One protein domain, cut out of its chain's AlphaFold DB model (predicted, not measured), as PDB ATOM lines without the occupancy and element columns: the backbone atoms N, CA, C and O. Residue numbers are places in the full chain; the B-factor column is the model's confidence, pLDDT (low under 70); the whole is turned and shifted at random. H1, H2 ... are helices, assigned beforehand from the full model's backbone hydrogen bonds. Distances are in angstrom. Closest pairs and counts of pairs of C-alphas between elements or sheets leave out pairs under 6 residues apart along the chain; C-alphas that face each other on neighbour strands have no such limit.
ATOM      1  N   GLN A 352      -4.430 -14.655   7.055       85.69
ATOM      2  CA  GLN A 352      -4.035 -13.492   7.849       85.69
ATOM      3  C   GLN A 352      -5.257 -12.627   8.168       85.69
ATOM      4  O   GLN A 352      -5.496 -12.308   9.336       85.69
ATOM      5  N   HIS A 353      -6.048 -12.277   7.151       81.50
ATOM      6  CA  HIS A 353      -7.286 -11.526   7.343       81.50
ATOM      7  C   HIS A 353      -8.288 -12.320   8.188       81.50
ATOM      8  O   HIS A 353      -8.857 -11.781   9.140       81.50
ATOM      9  N   LEU A 354      -8.425 -13.622   7.917       85.00
ATOM     10  CA  LEU A 354      -9.271 -14.522   8.696       85.00
ATOM     11  C   LEU A 354      -8.907 -14.518  10.187       85.00
ATOM     12  O   LEU A 354      -9.796 -14.401  11.026       85.00
ATOM     13  N   ALA A 355      -7.618 -14.595  10.532       91.12
ATOM     14  CA  ALA A 355      -7.165 -14.558  11.923       91.12
ATOM     15  C   ALA A 355      -7.547 -13.250  12.637       91.12
ATOM     16  O   ALA A 355      -8.020 -13.304  13.772       91.12
ATOM     17  N   LEU A 356      -7.419 -12.091  11.977       88.88
ATOM     18  CA  LEU A 356      -7.851 -10.812  12.552       88.88
ATOM     19  C   LEU A 356      -9.364 -10.723  12.714       88.88
ATOM     20  O   LEU A 356      -9.833 -10.269  13.756       88.88
ATOM     21  N   VAL A 357     -10.130 -11.169  11.715       81.94
ATOM     22  CA  VAL A 357     -11.595 -11.174  11.793       81.94
ATOM     23  C   VAL A 357     -12.051 -12.091  12.926       81.94
ATOM     24  O   VAL A 357     -12.811 -11.652  13.783       81.94
ATOM     25  N   CYS A 358     -11.535 -13.316  13.004       87.12
ATOM     26  CA  CYS A 358     -11.801 -14.253  14.096       87.12
ATOM     27  C   CYS A 358     -11.437 -13.655  15.470       87.12
ATOM     28  O   CYS A 358     -12.256 -13.681  16.388       87.12
ATOM     29  N   ALA A 359     -10.255 -13.048  15.621       90.88
ATOM     30  CA  ALA A 359      -9.848 -12.439  16.889       90.88
ATOM     31  C   ALA A 359     -10.713 -11.227  17.257       90.88
ATOM     32  O   ALA A 359     -11.105 -11.051  18.410       90.88
ATOM     33  N   ARG A 360     -11.095 -10.410  16.269       85.50
ATOM     34  CA  ARG A 360     -12.068  -9.326  16.447       85.50
ATOM     35  C   ARG A 360     -13.422  -9.857  16.912       85.50
ATOM     36  O   ARG A 360     -14.154  -9.131  17.589       85.50
ATOM     37  N   LEU A 361     -13.788 -11.066  16.490       78.00
ATOM     38  CA  LEU A 361     -15.020 -11.754  16.866       78.00
ATOM     39  C   LEU A 361     -14.936 -12.432  18.239       78.00
ATOM     40  O   LEU A 361     -15.983 -12.802  18.759       78.00
ATOM     41  N   GLY A 362     -13.749 -12.579  18.834       85.38
ATOM     42  CA  GLY A 362     -13.597 -13.348  20.069       85.38
ATOM     43  C   GLY A 362     -13.793 -14.853  19.862       85.38
ATOM     44  O   GLY A 362     -14.164 -15.548  20.802       85.38
ATOM     45  N   VAL A 363     -13.659 -15.334  18.620       85.69
ATOM     46  CA  VAL A 363     -14.025 -16.695  18.212       85.69
ATOM     47  C   VAL A 363     -12.913 -17.291  17.368       85.69
ATOM     48  O   VAL A 363     -12.669 -16.821  16.254       85.69
ATOM     49  N   ASP A 364     -12.272 -18.342  17.877       88.25
ATOM     50  CA  ASP A 364     -11.295 -19.093  17.095       88.25
ATOM     51  C   ASP A 364     -11.989 -19.847  15.956       88.25
ATOM     52  O   ASP A 364     -13.134 -20.297  16.066       88.25
ATOM     53  N   VAL A 365     -11.291 -19.996  14.835       88.94
ATOM     54  CA  VAL A 365     -11.854 -20.651  13.654       88.94
ATOM     55  C   VAL A 365     -12.198 -22.125  13.893       88.94
ATOM     56  O   VAL A 365     -13.074 -22.664  13.222       88.94
ATOM     57  N   SER A 366     -11.548 -22.780  14.860       86.75
ATOM     58  CA  SER A 366     -11.854 -24.156  15.266       86.75
ATOM     59  C   SER A 366     -13.223 -24.305  15.935       86.75
ATOM     60  O   SER A 366     -13.766 -25.409  15.955       86.75
ATOM     61  N   GLU A 367     -13.804 -23.210  16.431       87.62
ATOM     62  CA  GLU A 367     -15.152 -23.174  17.005       87.62
ATOM     63  C   GLU A 367     -16.243 -22.907  15.956       87.62
ATOM     64  O   GLU A 367     -17.431 -22.873  16.291       87.62
ATOM     65  N   LEU A 368     -15.863 -22.653  14.701       89.31
ATOM     66  CA  LEU A 368     -16.791 -22.391  13.609       89.31
ATOM     67  C   LEU A 368     -16.931 -23.632  12.732       89.31
ATOM     68  O   LEU A 368     -15.954 -24.166  12.207       89.31
ATOM     69  N   ASP A 369     -18.174 -24.051  12.520       91.19
ATOM     70  CA  ASP A 369     -18.501 -24.951  11.421       91.19
ATOM     71  C   ASP A 369     -18.483 -24.133  10.127       91.19
ATOM     72  O   ASP A 369     -19.342 -23.275   9.927       91.19
ATOM     73  N   LEU A 370     -17.455 -24.328   9.298       91.19
ATOM     74  CA  LEU A 370     -17.244 -23.593   8.053       91.19
ATOM     75  C   LEU A 370     -17.540 -24.480   6.847       91.19
ATOM     76  O   LEU A 370     -17.109 -25.629   6.778       91.19
ATOM     77  N   ILE A 371     -18.191 -23.903   5.835       90.69
ATOM     78  CA  ILE A 371     -18.517 -24.613   4.588       90.69
ATOM     79  C   ILE A 371     -17.279 -25.012   3.776       90.69
ATOM     80  O   ILE A 371     -17.337 -25.912   2.939       90.69
ATOM     81  N   THR A 372     -16.161 -24.327   4.006       87.81
ATOM     82  CA  THR A 372     -14.904 -24.561   3.306       87.81
ATOM     83  C   THR A 372     -13.817 -25.020   4.261       87.81
ATOM     84  O   THR A 372     -13.772 -24.640   5.431       87.81
ATOM     85  N   THR A 373     -12.894 -25.813   3.732       83.00
ATOM     86  CA  THR A 373     -11.669 -26.177   4.435       83.00
ATOM     87  C   THR A 373     -10.682 -25.019   4.394       83.00
ATOM     88  O   THR A 373     -10.420 -24.462   3.329       83.00
ATOM     89  N   ILE A 374     -10.086 -24.707   5.540       85.12
ATOM     90  CA  ILE A 374      -9.018 -23.713   5.666       85.12
ATOM     91  C   ILE A 374      -7.662 -24.397   5.864       85.12
ATOM     92  O   ILE A 374      -7.585 -25.489   6.437       85.12
ATOM     93  N   ASP A 375      -6.583 -23.738   5.445       83.81
ATOM     94  CA  ASP A 375      -5.231 -24.136   5.839       83.81
ATOM     95  C   ASP A 375      -5.004 -23.767   7.313       83.81
ATOM     96  O   ASP A 375      -4.670 -22.630   7.656       83.81
ATOM     97  N   ARG A 376      -5.217 -24.747   8.198       86.00
ATOM     98  CA  ARG A 376      -5.057 -24.563   9.647       86.00
ATOM     99  C   ARG A 376      -3.625 -24.211  10.036       86.00
ATOM    100  O   ARG A 376      -3.442 -23.386  10.921       86.00
ATOM    101  N   GLY A 377      -2.624 -24.771   9.356       87.81
ATOM    102  CA  GLY A 377      -1.223 -24.486   9.659       87.81
ATOM    103  C   GLY A 377      -0.859 -23.036   9.342       87.81
ATOM    104  O   GLY A 377      -0.215 -22.365  10.149       87.81
ATOM    105  N   ALA A 378      -1.318 -22.528   8.193       84.50
ATOM    106  CA  ALA A 378      -1.143 -21.122   7.837       84.50
ATOM    107  C   ALA A 378      -1.895 -20.189   8.803       84.50
ATOM    108  O   ALA A 378      -1.316 -19.214   9.285       84.50
ATOM    109  N   TYR A 379      -3.150 -20.511   9.137       90.44
ATOM    110  CA  TYR A 379      -3.952 -19.754  10.104       90.44
ATOM    111  C   TYR A 379      -3.287 -19.678  11.488       90.44
ATOM    112  O   TYR A 379      -3.068 -18.585  12.008       90.44
ATOM    113  N   GLU A 380      -2.893 -20.818  12.061       91.94
ATOM    114  CA  GLU A 380      -2.248 -20.893  13.378       91.94
ATOM    115  C   GLU A 380      -0.924 -20.118  13.410       91.94
ATOM    116  O   GLU A 380      -0.609 -19.456  14.402       91.94
ATOM    117  N   ALA A 381      -0.164 -20.130  12.310       90.06
ATOM    118  CA  ALA A 381       1.053 -19.335  12.188       90.06
ATOM    119  C   ALA A 381       0.770 -17.821  12.226       90.06
ATOM    120  O   ALA A 381       1.535 -17.080  12.848       90.06
ATOM    121  N   HIS A 382      -0.320 -17.357  11.602       91.62
ATOM    122  CA  HIS A 382      -0.745 -15.956  11.674       91.62
ATOM    123  C   HIS A 382      -1.283 -15.582  13.056       91.62
ATOM    124  O   HIS A 382      -0.897 -14.538  13.577       91.62
ATOM    125  N   VAL A 383      -2.084 -16.442  13.692       94.44
ATOM    126  CA  VAL A 383      -2.539 -16.239  15.078       94.44
ATOM    127  C   VAL A 383      -1.349 -16.115  16.024       94.44
ATOM    128  O   VAL A 383      -1.280 -15.167  16.807       94.44
ATOM    129  N   LYS A 384      -0.375 -17.030  15.930       93.75
ATOM    130  CA  LYS A 384       0.849 -16.968  16.734       93.75
ATOM    131  C   LYS A 384       1.607 -15.667  16.482       93.75
ATOM    132  O   LYS A 384       1.953 -14.986  17.439       93.75
ATOM    133  N   ARG A 385       1.806 -15.290  15.213       91.56
ATOM    134  CA  ARG A 385       2.454 -14.022  14.851       91.56
ATOM    135  C   ARG A 385       1.731 -12.834  15.485       91.56
ATOM    136  O   ARG A 385       2.380 -11.993  16.088       91.56
ATOM    137  N   PHE A 386       0.407 -12.770  15.394       95.62
ATOM    138  CA  PHE A 386      -0.363 -11.675  15.980       95.62
ATOM    139  C   PHE A 386      -0.341 -11.659  17.510       95.62
ATOM    140  O   PHE A 386      -0.374 -10.575  18.086       95.62
ATOM    141  N   ARG A 387      -0.225 -12.813  18.177       95.75
ATOM    142  CA  ARG A 387       0.028 -12.878  19.627       95.75
ATOM    143  C   ARG A 387       1.423 -12.379  19.990       95.75
ATOM    144  O   ARG A 387       1.549 -11.531  20.865       95.75
ATOM    145  N   ASP A 388       2.452 -12.840  19.278       92.75
ATOM    146  CA  ASP A 388       3.844 -12.415  19.482       92.75
ATOM    147  C   ASP A 388       4.009 -10.895  19.259       92.75
ATOM    148  O   ASP A 388       4.837 -10.252  19.903       92.75
ATOM    149  N   ARG A 389       3.188 -10.318  18.371       92.75
ATOM    150  CA  ARG A 389       3.097  -8.877  18.076       92.75
ATOM    151  C   ARG A 389       2.187  -8.089  19.028       92.75
ATOM    152  O   ARG A 389       2.116  -6.873  18.921       92.75
ATOM    153  N   GLY A 390       1.464  -8.751  19.932       95.06
ATOM    154  CA  GLY A 390       0.524  -8.098  20.847       95.06
ATOM    155  C   GLY A 390      -0.746  -7.550  20.184       95.06
ATOM    156  O   GLY A 390      -1.431  -6.730  20.788       95.06
ATOM    157  N   ILE A 391      -1.082  -7.984  18.966       97.00
ATOM    158  CA  ILE A 391      -2.346  -7.665  18.275       97.00
ATOM    159  C   ILE A 391      -3.490  -8.514  18.843       97.00
ATOM    160  O   ILE A 391      -4.576  -8.000  19.108       97.00
ATOM    161  N   ILE A 392      -3.239  -9.807  19.059       97.25
ATOM    162  CA  ILE A 392      -4.159 -10.729  19.739       97.25
ATOM    163  C   ILE A 392      -3.654 -10.937  21.168       97.25
ATOM    164  O   ILE A 392      -2.445 -11.040  21.385       97.25
ATOM    165  N   ALA A 393      -4.559 -11.004  22.142       94.31
ATOM    166  CA  ALA A 393      -4.200 -11.288  23.525       94.31
ATOM    167  C   ALA A 393      -3.545 -12.681  23.675       94.31
ATOM    168  O   ALA A 393      -3.816 -13.626  22.927       94.31
ATOM    169  N   ALA A 394      -2.628 -12.804  24.640       90.25
ATOM    170  CA  ALA A 394      -1.865 -14.036  24.844       90.25
ATOM    171  C   ALA A 394      -2.734 -15.184  25.387       90.25
ATOM    172  O   ALA A 394      -2.551 -16.330  24.979       90.25
ATOM    173  N   GLU A 395      -3.670 -14.865  26.285       86.31
ATOM    174  CA  GLU A 395      -4.502 -15.840  27.001       86.31
ATOM    175  C   GLU A 395      -5.876 -16.024  26.340       86.31
ATOM    176  O   GLU A 395      -6.287 -17.158  26.095       86.31
ATOM    177  N   ASP A 396      -6.534 -14.928  25.956       86.00
ATOM    178  CA  ASP A 396      -7.850 -14.941  25.309       86.00
ATOM    179  C   ASP A 396      -7.739 -14.745  23.790       86.00
ATOM    180  O   ASP A 396      -6.862 -14.038  23.292       86.00
ATOM    181  N   PHE A 397      -8.647 -15.342  23.013       91.06
ATOM    182  CA  PHE A 397      -8.678 -15.158  21.559       91.06
ATOM    183  C   PHE A 397      -9.428 -13.874  21.162       91.06
ATOM    184  O   PHE A 397     -10.439 -13.905  20.467       91.06
ATOM    185  N   CYS A 398      -8.943 -12.726  21.638       92.62
ATOM    186  CA  CYS A 398      -9.503 -11.404  21.362       92.62
ATOM    187  C   CYS A 398      -8.422 -10.413  20.908       92.62
ATOM    188  O   CYS A 398      -7.231 -10.614  21.157       92.62
ATOM    189  N   LEU A 399      -8.822  -9.336  20.225       94.62
ATOM    190  CA  LEU A 399      -7.905  -8.234  19.924       94.62
ATOM    191  C   LEU A 399      -7.537  -7.467  21.202       94.62
ATOM    192  O   LEU A 399      -8.381  -7.230  22.063       94.62
ATOM    193  N   THR A 400      -6.282  -7.036  21.304       96.56
ATOM    194  CA  THR A 400      -5.845  -6.067  22.323       96.56
ATOM    195  C   THR A 400      -6.263  -4.643  21.923       96.56
ATOM    196  O   THR A 400      -6.614  -4.421  20.763       96.56
ATOM    197  N   PRO A 401      -6.152  -3.624  22.802       95.50
ATOM    198  CA  PRO A 401      -6.360  -2.229  22.395       95.50
ATOM    199  C   PRO A 401      -5.460  -1.785  21.230       95.50
ATOM    200  O   PRO A 401      -5.870  -0.970  20.408       95.50
ATOM    201  N   TYR A 402      -4.243  -2.334  21.137       95.81
ATOM    202  CA  TYR A 402      -3.363  -2.139  19.982       95.81
ATOM    203  C   TYR A 402      -3.924  -2.842  18.738       95.81
ATOM    204  O   TYR A 402      -4.068  -2.220  17.686       95.81
ATOM    205  N   GLY A 403      -4.334  -4.106  18.874       95.50
ATOM    206  CA  GLY A 403      -4.932  -4.877  17.788       95.50
ATOM    207  C   GLY A 403      -6.224  -4.280  17.228       95.50
ATOM    208  O   GLY A 403      -6.436  -4.331  16.019       95.50
TER     209      GLY A 403
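Overview. This is residues 352 to 403 of the 1100 residues of the protein "Helicase C-terminal domain-containing protein" of Candidatus Ryanbacteria bacterium RIFCSPLOWO2_02_FULL_45_11c (UniProt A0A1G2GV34). The longest helix, H2, makes one bar, and H1 stands out slantwise from its middle, like a tilted T. The long link, residues 362 to 375, loops from H1 to the beginning of H2 on one side of this T, and residues 389 to 403 fold back from the end of H2 on the other. The printed part has 52 residues with two named helices, H1 then H2, and no named strand; the class is all helix, with 23 residues in named elements, under half. It is compact, with a radius of gyration of the C-alphas of 10.4 A, yet elongated, spanning 31 by 18 by 17 A.

Along the chain. H2, residues 376 to 388, is 18.0 A long and ends at C-alpha 388 (3.844, -12.415, 19.482). H1, residues 352 to 361, is 14.3 A long and begins at C-alpha 352 (-4.035, -13.492, 7.849).

Arrangement. H2 touches H1 with residues 379 to 383 alone; the closest C-alphas, those of Gln 352 and His 382, are 5.6 A apart. The helices run the same way at a steep tilt of 67 degrees. In H1 and H2 every O i to N i+4 pair is within hydrogen-bond range.

Size, cuts and confidence. The two C-alphas farthest apart, those of Ile 371 and Tyr 402, are 31.2 A apart. The printed part has no cut, and no printed residue is under 70 in pLDDT.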